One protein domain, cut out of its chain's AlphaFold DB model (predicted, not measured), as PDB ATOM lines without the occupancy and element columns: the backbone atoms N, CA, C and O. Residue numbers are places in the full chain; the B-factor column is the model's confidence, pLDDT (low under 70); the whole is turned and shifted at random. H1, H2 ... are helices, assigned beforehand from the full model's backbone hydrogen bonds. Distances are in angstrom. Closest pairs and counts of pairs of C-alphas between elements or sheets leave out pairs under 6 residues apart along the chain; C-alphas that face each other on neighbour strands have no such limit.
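What this domain is: This is residues 108 to 168 of the 261 residues of an uncharacterized protein of Planctomycetes bacterium (UniProt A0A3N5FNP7). Two helices, H3 and H4, run side by side in opposite directions as a helical hairpin; short H1 packs on the H3 side, completing a triangle of helices, and H2 crosses one end of this group. The printed part has 61 residues with four named helices, H1, H2, H3 and H4 in chain order, and no named strand: all helix. It is compact, with a radius of gyration of the C-alphas of 10.3 A, and rounded, spanning 29 by 21 by 18 A.

How they stand to each other: Start at H1, residues 108 to 114, and go on to H2, residues 122 to 131: they only just touch, with 3 pairs of C-alphas within 8 A, about perpendicular at 82 degrees, closest at the C-alphas of Thr 108 and Ile 125, 6.1 A apart. Next comes H3, residues 133 to 145, which touches H1 with residues 140 to 144 alone; their closest C-alphas, Val 111 and Val 140, are 6.8 A apart. H1 and H3 run the same way at a shallow tilt of 26 degrees. Look last at H4, residues 150 to 166: it touches H3, closest at C-alphas 143 and 153, 4.7 A apart, opposite ways at a shallow tilt of 13 degrees. With residues 163 to 164 alone H4 touches H2, about perpendicular at 81 degrees; C-alphas 128 and 164 are closest, 5.5 A apart. In H1, H2, H3 and H4 every O i to N i+4 pair is within hydrogen-bond range.

Where its parts are: Find C-alpha 108 at (-53.902, -36.150, 161.903), where H1 begins. H2 is 14.5 A long and H3 18.0 A. H4 runs 24.0 A from C-alpha 150 at (-59.673, -16.628, 160.673) to C-alpha 166 at (-38.710, -28.115, 162.752).

The domain as a whole: The farthest C-alphas, Arg 147 and Arg 168, are 30.9 A apart. The printed part has no cut and no long link. Residues 146 and 148 are under pLDDT 70.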
ATOM      1  N   THR A 108     -54.192 -37.035 163.045       86.25
ATOM      2  CA  THR A 108     -53.902 -36.150 161.903       86.25
ATOM      3  C   THR A 108     -55.146 -35.738 161.126       86.25
ATOM      4  O   THR A 108     -55.169 -34.639 160.574       86.25
ATOM      5  N   ASP A 109     -56.176 -36.586 161.077       84.56
ATOM      6  CA  ASP A 109     -57.412 -36.269 160.360       84.56
ATOM      7  C   ASP A 109     -58.155 -35.130 161.062       84.56
ATOM      8  O   ASP A 109     -58.630 -34.202 160.409       84.56
ATOM      9  N   VAL A 110     -58.141 -35.123 162.398       81.94
ATOM     10  CA  VAL A 110     -58.655 -34.015 163.215       81.94
ATOM     11  C   VAL A 110     -57.851 -32.741 162.956       81.94
ATOM     12  O   VAL A 110     -58.429 -31.686 162.700       81.94
ATOM     13  N   VAL A 111     -56.516 -32.830 162.953       79.31
ATOM     14  CA  VAL A 111     -55.641 -31.681 162.658       79.31
ATOM     15  C   VAL A 111     -55.959 -31.092 161.279       79.31
ATOM     16  O   VAL A 111     -56.056 -29.874 161.145       79.31
ATOM     17  N   ARG A 112     -56.170 -31.929 160.259       87.81
ATOM     18  CA  ARG A 112     -56.512 -31.488 158.896       87.81
ATOM     19  C   ARG A 112     -57.914 -30.898 158.789       87.81
ATOM     20  O   ARG A 112     -58.107 -29.962 158.021       87.81
ATOM     21  N   GLN A 113     -58.875 -31.401 159.558       83.56
ATOM     22  CA  GLN A 113     -60.214 -30.811 159.624       83.56
ATOM     23  C   GLN A 113     -60.189 -29.420 160.265       83.56
ATOM     24  O   GLN A 113     -60.834 -28.501 159.765       83.56
ATOM     25  N   VAL A 114     -59.414 -29.245 161.340       80.06
ATOM     26  CA  VAL A 114     -59.256 -27.950 162.023       80.06
ATOM     27  C   VAL A 114     -58.418 -26.977 161.183       80.06
ATOM     28  O   VAL A 114     -58.699 -25.779 161.147       80.06
ATOM     29  N   PHE A 115     -57.421 -27.488 160.461       89.06
ATOM     30  CA  PHE A 115     -56.499 -26.708 159.640       89.06
ATOM     31  C   PHE A 115     -56.468 -27.199 158.182       89.06
ATOM     32  O   PHE A 115     -55.455 -27.747 157.741       89.06
ATOM     33  N   PRO A 116     -57.510 -26.939 157.373       84.25
ATOM     34  CA  PRO A 116     -57.595 -27.445 155.995       84.25
ATOM     35  C   PRO A 116     -56.491 -26.917 155.061       84.25
ATOM     36  O   PRO A 116     -56.278 -27.456 153.980       84.25
ATOM     37  N   GLY A 117     -55.776 -25.859 155.464       87.69
ATOM     38  CA  GLY A 117     -54.641 -25.302 154.726       87.69
ATOM     39  C   GLY A 117     -53.284 -25.949 155.021       87.69
ATOM     40  O   GLY A 117     -52.297 -25.524 154.419       87.69
ATOM     41  N   ILE A 118     -53.202 -26.919 155.943       91.50
ATOM     42  CA  ILE A 118     -51.928 -27.559 156.293       91.50
ATOM     43  C   ILE A 118     -51.426 -28.412 155.122       91.50
ATOM     44  O   ILE A 118     -52.101 -29.326 154.652       91.50
ATOM     45  N   ARG A 119     -50.226 -28.101 154.623       91.81
ATOM     46  CA  ARG A 119     -49.636 -28.790 153.457       91.81
ATOM     47  C   ARG A 119     -48.789 -30.006 153.814       91.81
ATOM     48  O   ARG A 119     -48.348 -30.715 152.916       91.81
ATOM     49  N   ALA A 120     -48.532 -30.216 155.102       94.38
ATOM     50  CA  ALA A 120     -47.724 -31.325 155.574       94.38
ATOM     51  C   ALA A 120     -48.375 -32.678 155.248       94.38
ATOM     52  O   ALA A 120     -49.597 -32.864 155.352       94.38
ATOM     53  N   GLU A 121     -47.538 -33.639 154.873       95.06
ATOM     54  CA  GLU A 121     -47.949 -35.026 154.710       95.06
ATOM     55  C   GLU A 121     -48.393 -35.614 156.052       95.06
ATOM     56  O   GLU A 121     -48.001 -35.157 157.130       95.06
ATOM     57  N   ARG A 122     -49.243 -36.637 155.990       95.38
ATOM     58  CA  ARG A 122     -49.870 -37.234 157.169       95.38
ATOM     59  C   ARG A 122     -48.833 -37.753 158.170       95.38
ATOM     60  O   ARG A 122     -48.896 -37.383 159.340       95.38
ATOM     61  N   TRP A 123     -47.808 -38.473 157.716       95.69
ATOM     62  CA  TRP A 123     -46.716 -38.934 158.583       95.69
ATOM     63  C   TRP A 123     -45.950 -37.790 159.272       95.69
ATOM     64  O   TRP A 123     -45.513 -37.945 160.409       95.69
ATOM     65  N   GLN A 124     -45.817 -36.619 158.632       96.38
ATOM     66  CA  GLN A 124     -45.118 -35.465 159.214       96.38
ATOM     67  C   GLN A 124     -45.905 -34.881 160.390       96.38
ATOM     68  O   GLN A 124     -45.327 -34.514 161.413       96.38
ATOM     69  N   ILE A 125     -47.232 -34.826 160.253       95.25
ATOM     70  CA  ILE A 125     -48.135 -34.395 161.323       95.25
ATOM     71  C   ILE A 125     -48.147 -35.440 162.444       95.25
ATOM     72  O   ILE A 125     -48.020 -35.074 163.609       95.25
ATOM     73  N   ALA A 126     -48.235 -36.732 162.111       94.81
ATOM     74  CA  ALA A 126     -48.192 -37.818 163.092       94.81
ATOM     75  C   ALA A 126     -46.892 -37.801 163.906       94.81
ATOM     76  O   ALA A 126     -46.919 -37.876 165.131       94.81
ATOM     77  N   ARG A 127     -45.752 -37.587 163.249       94.31
ATOM     78  CA  ARG A 127     -44.458 -37.399 163.909       94.31
ATOM     79  C   ARG A 127     -44.460 -36.203 164.865       94.31
ATOM     80  O   ARG A 127     -43.979 -36.316 165.989       94.31
ATOM     81  N   ALA A 128     -45.022 -35.067 164.449       93.06
ATOM     82  CA  ALA A 128     -45.159 -33.903 165.323       93.06
ATOM     83  C   ALA A 128     -46.068 -34.174 166.528       93.06
ATOM     84  O   ALA A 128     -45.788 -33.682 167.613       93.06
ATOM     85  N   LEU A 129     -47.110 -34.991 166.369       88.94
ATOM     86  CA  LEU A 129     -47.970 -35.419 167.473       88.94
ATOM     87  C   LEU A 129     -47.243 -36.338 168.455       88.94
ATOM     88  O   LEU A 129     -47.436 -36.193 169.655       88.94
ATOM     89  N   LEU A 130     -46.383 -37.235 167.971       88.62
ATOM     90  CA  LEU A 130     -45.595 -38.117 168.835       88.62
ATOM     91  C   LEU A 130     -44.533 -37.357 169.646       88.62
ATOM     92  O   LEU A 130     -44.260 -37.723 170.785       88.62
ATOM     93  N   LEU A 131     -43.937 -36.302 169.076       88.50
ATOM     94  CA  LEU A 131     -42.826 -35.566 169.700       88.50
ATOM     95  C   LEU A 131     -43.256 -34.285 170.434       88.50
ATOM     96  O   LEU A 131     -42.617 -33.886 171.405       88.50
ATOM     97  N   TYR A 132     -44.336 -33.640 169.990       87.81
ATOM     98  CA  TYR A 132     -44.857 -32.379 170.525       87.81
ATOM     99  C   TYR A 132     -46.364 -32.450 170.791       87.81
ATOM    100  O   TYR A 132     -47.094 -31.499 170.499       87.81
ATOM    101  N   GLU A 133     -46.839 -33.564 171.358       82.56
ATOM    102  CA  GLU A 133     -48.269 -33.815 171.579       82.56
ATOM    103  C   GLU A 133     -48.976 -32.623 172.240       82.56
ATOM    104  O   GLU A 133     -49.969 -32.112 171.719       82.56
ATOM    105  N   SER A 134     -48.433 -32.133 173.359       79.81
ATOM    106  CA  SER A 134     -49.008 -31.020 174.118       79.81
ATOM    107  C   SER A 134     -49.092 -29.738 173.291       79.81
ATOM    108  O   SER A 134     -50.137 -29.091 173.278       79.81
ATOM    109  N   GLY A 135     -48.032 -29.412 172.549       81.25
ATOM    110  CA  GLY A 135     -47.974 -28.227 171.699       81.25
ATOM    111  C   GLY A 135     -48.998 -28.282 170.571       81.25
ATOM    112  O   GLY A 135     -49.762 -27.337 170.386       81.25
ATOM    113  N   VAL A 136     -49.076 -29.401 169.844       80.44
ATOM    114  CA  VAL A 136     -50.048 -29.554 168.751       80.44
ATOM    115  C   VAL A 136     -51.479 -29.534 169.293       80.44
ATOM    116  O   VAL A 136     -52.333 -28.842 168.736       80.44
ATOM    117  N   ARG A 137     -51.750 -30.218 170.413       79.94
ATOM    118  CA  ARG A 137     -53.074 -30.224 171.058       79.94
ATOM    119  C   ARG A 137     -53.489 -28.843 171.551       79.94
ATOM    120  O   ARG A 137     -54.654 -28.483 171.399       79.94
ATOM    121  N   GLU A 138     -52.564 -28.065 172.102       82.06
ATOM    122  CA  GLU A 138     -52.824 -26.688 172.521       82.06
ATOM    123  C   GLU A 138     -53.244 -25.821 171.330       82.06
ATOM    124  O   GLU A 138     -54.259 -25.131 171.409       82.06
ATOM    125  N   GLN A 139     -52.532 -25.908 170.201       87.25
ATOM    126  CA  GLN A 139     -52.874 -25.135 169.004       87.25
ATOM    127  C   GLN A 139     -54.212 -25.566 168.396       87.25
ATOM    128  O   GLN A 139     -55.020 -24.715 168.027       87.25
ATOM    129  N   VAL A 140     -54.483 -26.873 168.334       77.25
ATOM    130  CA  VAL A 140     -55.789 -27.398 167.907       77.25
ATOM    131  C   VAL A 140     -56.897 -26.883 168.831       77.25
ATOM    132  O   VAL A 140     -57.911 -26.379 168.353       77.25
ATOM    133  N   SER A 141     -56.693 -26.940 170.150       78.31
ATOM    134  CA  SER A 141     -57.659 -26.441 171.133       78.31
ATOM    135  C   SER A 141     -57.897 -24.938 170.983       78.31
ATOM    136  O   SER A 141     -59.048 -24.509 170.957       78.31
ATOM    137  N   ALA A 142     -56.838 -24.141 170.828       74.25
ATOM    138  CA  ALA A 142     -56.933 -22.701 170.620       74.25
ATOM    139  C   ALA A 142     -57.724 -22.368 169.345       74.25
ATOM    140  O   ALA A 142     -58.650 -21.561 169.388       74.25
ATOM    141  N   ALA A 143     -57.428 -23.041 168.231       72.81
ATOM    142  CA  ALA A 143     -58.136 -22.840 166.970       72.81
ATOM    143  C   ALA A 143     -59.633 -23.165 167.075       72.81
ATOM    144  O   ALA A 143     -60.467 -22.399 166.586       72.81
ATOM    145  N   VAL A 144     -59.979 -24.263 167.754       73.69
ATOM    146  CA  VAL A 144     -61.374 -24.651 168.006       73.69
ATOM    147  C   VAL A 144     -62.075 -23.628 168.909       73.69
ATOM    148  O   VAL A 144     -63.179 -23.184 168.589       73.69
ATOM    149  N   LYS A 145     -61.423 -23.184 169.993       74.88
ATOM    150  CA  LYS A 145     -61.959 -22.178 170.932       74.88
ATOM    151  C   LYS A 145     -62.245 -20.832 170.269       74.88
ATOM    152  O   LYS A 145     -63.185 -20.144 170.658       74.88
ATOM    153  N   CYS A 146     -61.491 -20.478 169.234       67.88
ATOM    154  CA  CYS A 146     -61.695 -19.250 168.470       67.88
ATOM    155  C   CYS A 146     -62.881 -19.305 167.488       67.88
ATOM    156  O   CYS A 146     -63.111 -18.332 166.774       67.88
ATOM    157  N   ARG A 147     -63.653 -20.405 167.442       70.00
ATOM    158  CA  ARG A 147     -64.927 -20.535 166.698       70.00
ATOM    159  C   ARG A 147     -64.856 -20.066 165.236       70.00
ATOM    160  O   ARG A 147     -65.786 -19.447 164.724       70.00
ATOM    161  N   GLY A 148     -63.742 -20.350 164.562       65.31
ATOM    162  CA  GLY A 148     -63.548 -19.988 163.156       65.31
ATOM    163  C   GLY A 148     -63.066 -18.555 162.909       65.31
ATOM    164  O   GLY A 148     -63.048 -18.122 161.757       65.31
ATOM    165  N   GLU A 149     -62.637 -17.815 163.940       78.50
ATOM    166  CA  GLU A 149     -61.934 -16.546 163.745       78.50
ATOM    167  C   GLU A 149     -60.657 -16.775 162.923       78.50
ATOM    168  O   GLU A 149     -59.684 -17.380 163.382       78.50
ATOM    169  N   ALA A 150     -60.668 -16.279 161.682       84.00
ATOM    170  CA  ALA A 150     -59.673 -16.628 160.673       84.00
ATOM    171  C   ALA A 150     -58.232 -16.301 161.095       84.00
ATOM    172  O   ALA A 150     -57.325 -17.074 160.798       84.00
ATOM    173  N   ALA A 151     -58.015 -15.192 161.810       88.44
ATOM    174  CA  ALA A 151     -56.689 -14.795 162.281       88.44
ATOM    175  C   ALA A 151     -56.132 -15.772 163.329       88.44
ATOM    176  O   ALA A 151     -54.977 -16.184 163.238       88.44
ATOM    177  N   CYS A 152     -56.965 -16.192 164.282       82.88
ATOM    178  CA  CYS A 152     -56.582 -17.133 165.331       82.88
ATOM    179  C   CYS A 152     -56.327 -18.535 164.766       82.88
ATOM    180  O   CYS A 152     -55.308 -19.152 165.077       82.88
ATOM    181  N   VAL A 153     -57.203 -19.010 163.872       84.38
ATOM    182  CA  VAL A 153     -57.021 -20.298 163.185       84.38
ATOM    183  C   VAL A 153     -55.759 -20.276 162.317       84.38
ATOM    184  O   VAL A 153     -55.000 -21.244 162.316       84.38
ATOM    185  N   ALA A 154     -55.487 -19.170 161.615       92.06
ATOM    186  CA  ALA A 154     -54.268 -19.017 160.828       92.06
ATOM    187  C   ALA A 154     -53.009 -19.032 161.707       92.06
ATOM    188  O   ALA A 154     -52.070 -19.756 161.384       92.06
ATOM    189  N   ALA A 155     -53.004 -18.308 162.830       92.75
ATOM    190  CA  ALA A 155     -51.870 -18.272 163.752       92.75
ATOM    191  C   ALA A 155     -51.582 -19.647 164.383       92.75
ATOM    192  O   ALA A 155     -50.425 -20.075 164.431       92.75
ATOM    193  N   ALA A 156     -52.626 -20.363 164.814       89.56
ATOM    194  CA  ALA A 156     -52.508 -21.716 165.355       89.56
ATOM    195  C   ALA A 156     -52.022 -22.716 164.293       89.56
ATOM    196  O   ALA A 156     -51.118 -23.511 164.557       89.56
ATOM    197  N   ARG A 157     -52.544 -22.627 163.060       94.31
ATOM    198  CA  ARG A 157     -52.057 -23.426 161.923       94.31
ATOM    199  C   ARG A 157     -50.575 -23.182 161.669       94.31
ATOM    200  O   ARG A 157     -49.819 -24.138 161.557       94.31
ATOM    201  N   GLU A 158     -50.155 -21.922 161.590       95.81
ATOM    202  CA  GLU A 158     -48.749 -21.571 161.379       95.81
ATOM    203  C   GLU A 158     -47.854 -22.093 162.509       95.81
ATOM    204  O   GLU A 158     -46.716 -22.492 162.261       95.81
ATOM    205  N   ALA A 159     -48.344 -22.121 163.751       95.44
ATOM    206  CA  ALA A 159     -47.616 -22.714 164.867       95.44
ATOM    207  C   ALA A 159     -47.425 -24.228 164.690       95.44
ATOM    208  O   ALA A 159     -46.299 -24.705 164.835       95.44
ATOM    209  N   VAL A 160     -48.473 -24.963 164.302       93.44
ATOM    210  CA  VAL A 160     -48.369 -26.400 163.988       93.44
ATOM    211  C   VAL A 160     -47.442 -26.635 162.792       93.44
ATOM    212  O   VAL A 160     -46.570 -27.497 162.858       93.44
ATOM    213  N   GLU A 161     -47.555 -25.844 161.723       95.69
ATOM    214  CA  GLU A 161     -46.666 -25.935 160.556       95.69
ATOM    215  C   GLU A 161     -45.197 -25.721 160.944       95.69
ATOM    216  O   GLU A 161     -44.330 -26.471 160.497       95.69
ATOM    217  N   ARG A 162     -44.903 -24.760 161.830       95.12
ATOM    218  CA  ARG A 162     -43.545 -24.562 162.363       95.12
ATOM    219  C   ARG A 162     -43.051 -25.770 163.158       95.12
ATOM    220  O   ARG A 162     -41.903 -26.161 162.968       95.12
ATOM    221  N   MET A 163     -43.891 -26.368 164.009       94.62
ATOM    222  CA  MET A 163     -43.535 -27.584 164.758       94.62
ATOM    223  C   MET A 163     -43.209 -28.742 163.810       94.62
ATOM    224  O   MET A 163     -42.194 -29.410 163.980       94.62
ATOM    225  N   VAL A 164     -44.028 -28.941 162.773       94.12
ATOM    226  CA  VAL A 164     -43.811 -29.989 161.767       94.12
ATOM    227  C   VAL A 164     -42.514 -29.755 160.985       94.12
ATOM    228  O   VAL A 164     -41.706 -30.670 160.839       94.12
ATOM    229  N   VAL A 165     -42.278 -28.531 160.505       92.12
ATOM    230  CA  VAL A 165     -41.076 -28.193 159.721       92.12
ATOM    231  C   VAL A 165     -39.799 -28.322 160.554       92.12
ATOM    232  O   VAL A 165     -38.777 -28.769 160.031       92.12
ATOM    233  N   ALA A 166     -39.849 -27.981 161.844       92.38
ATOM    234  CA  ALA A 166     -38.710 -28.115 162.752       92.38
ATOM    235  C   ALA A 166     -38.262 -29.574 162.943       92.38
ATOM    236  O   ALA A 166     -37.103 -29.820 163.269       92.38
ATOM    237  N   LEU A 167     -39.155 -30.539 162.707       90.88
ATOM    238  CA  LEU A 167     -38.910 -31.966 162.905       90.88
ATOM    239  C   LEU A 167     -38.410 -32.699 161.665       90.88
ATOM    240  O   LEU A 167     -38.469 -33.930 161.643       90.88
ATOM    241  N   ARG A 168     -37.939 -31.984 160.635       87.69
ATOM    242  CA  ARG A 168     -37.459 -32.614 159.403       87.69
ATOM    243  C   ARG A 168     -36.317 -33.595 159.719       87.69
ATOM    244  O   ARG A 168     -35.231 -33.147 160.086       87.69
TER     245      ARG A 168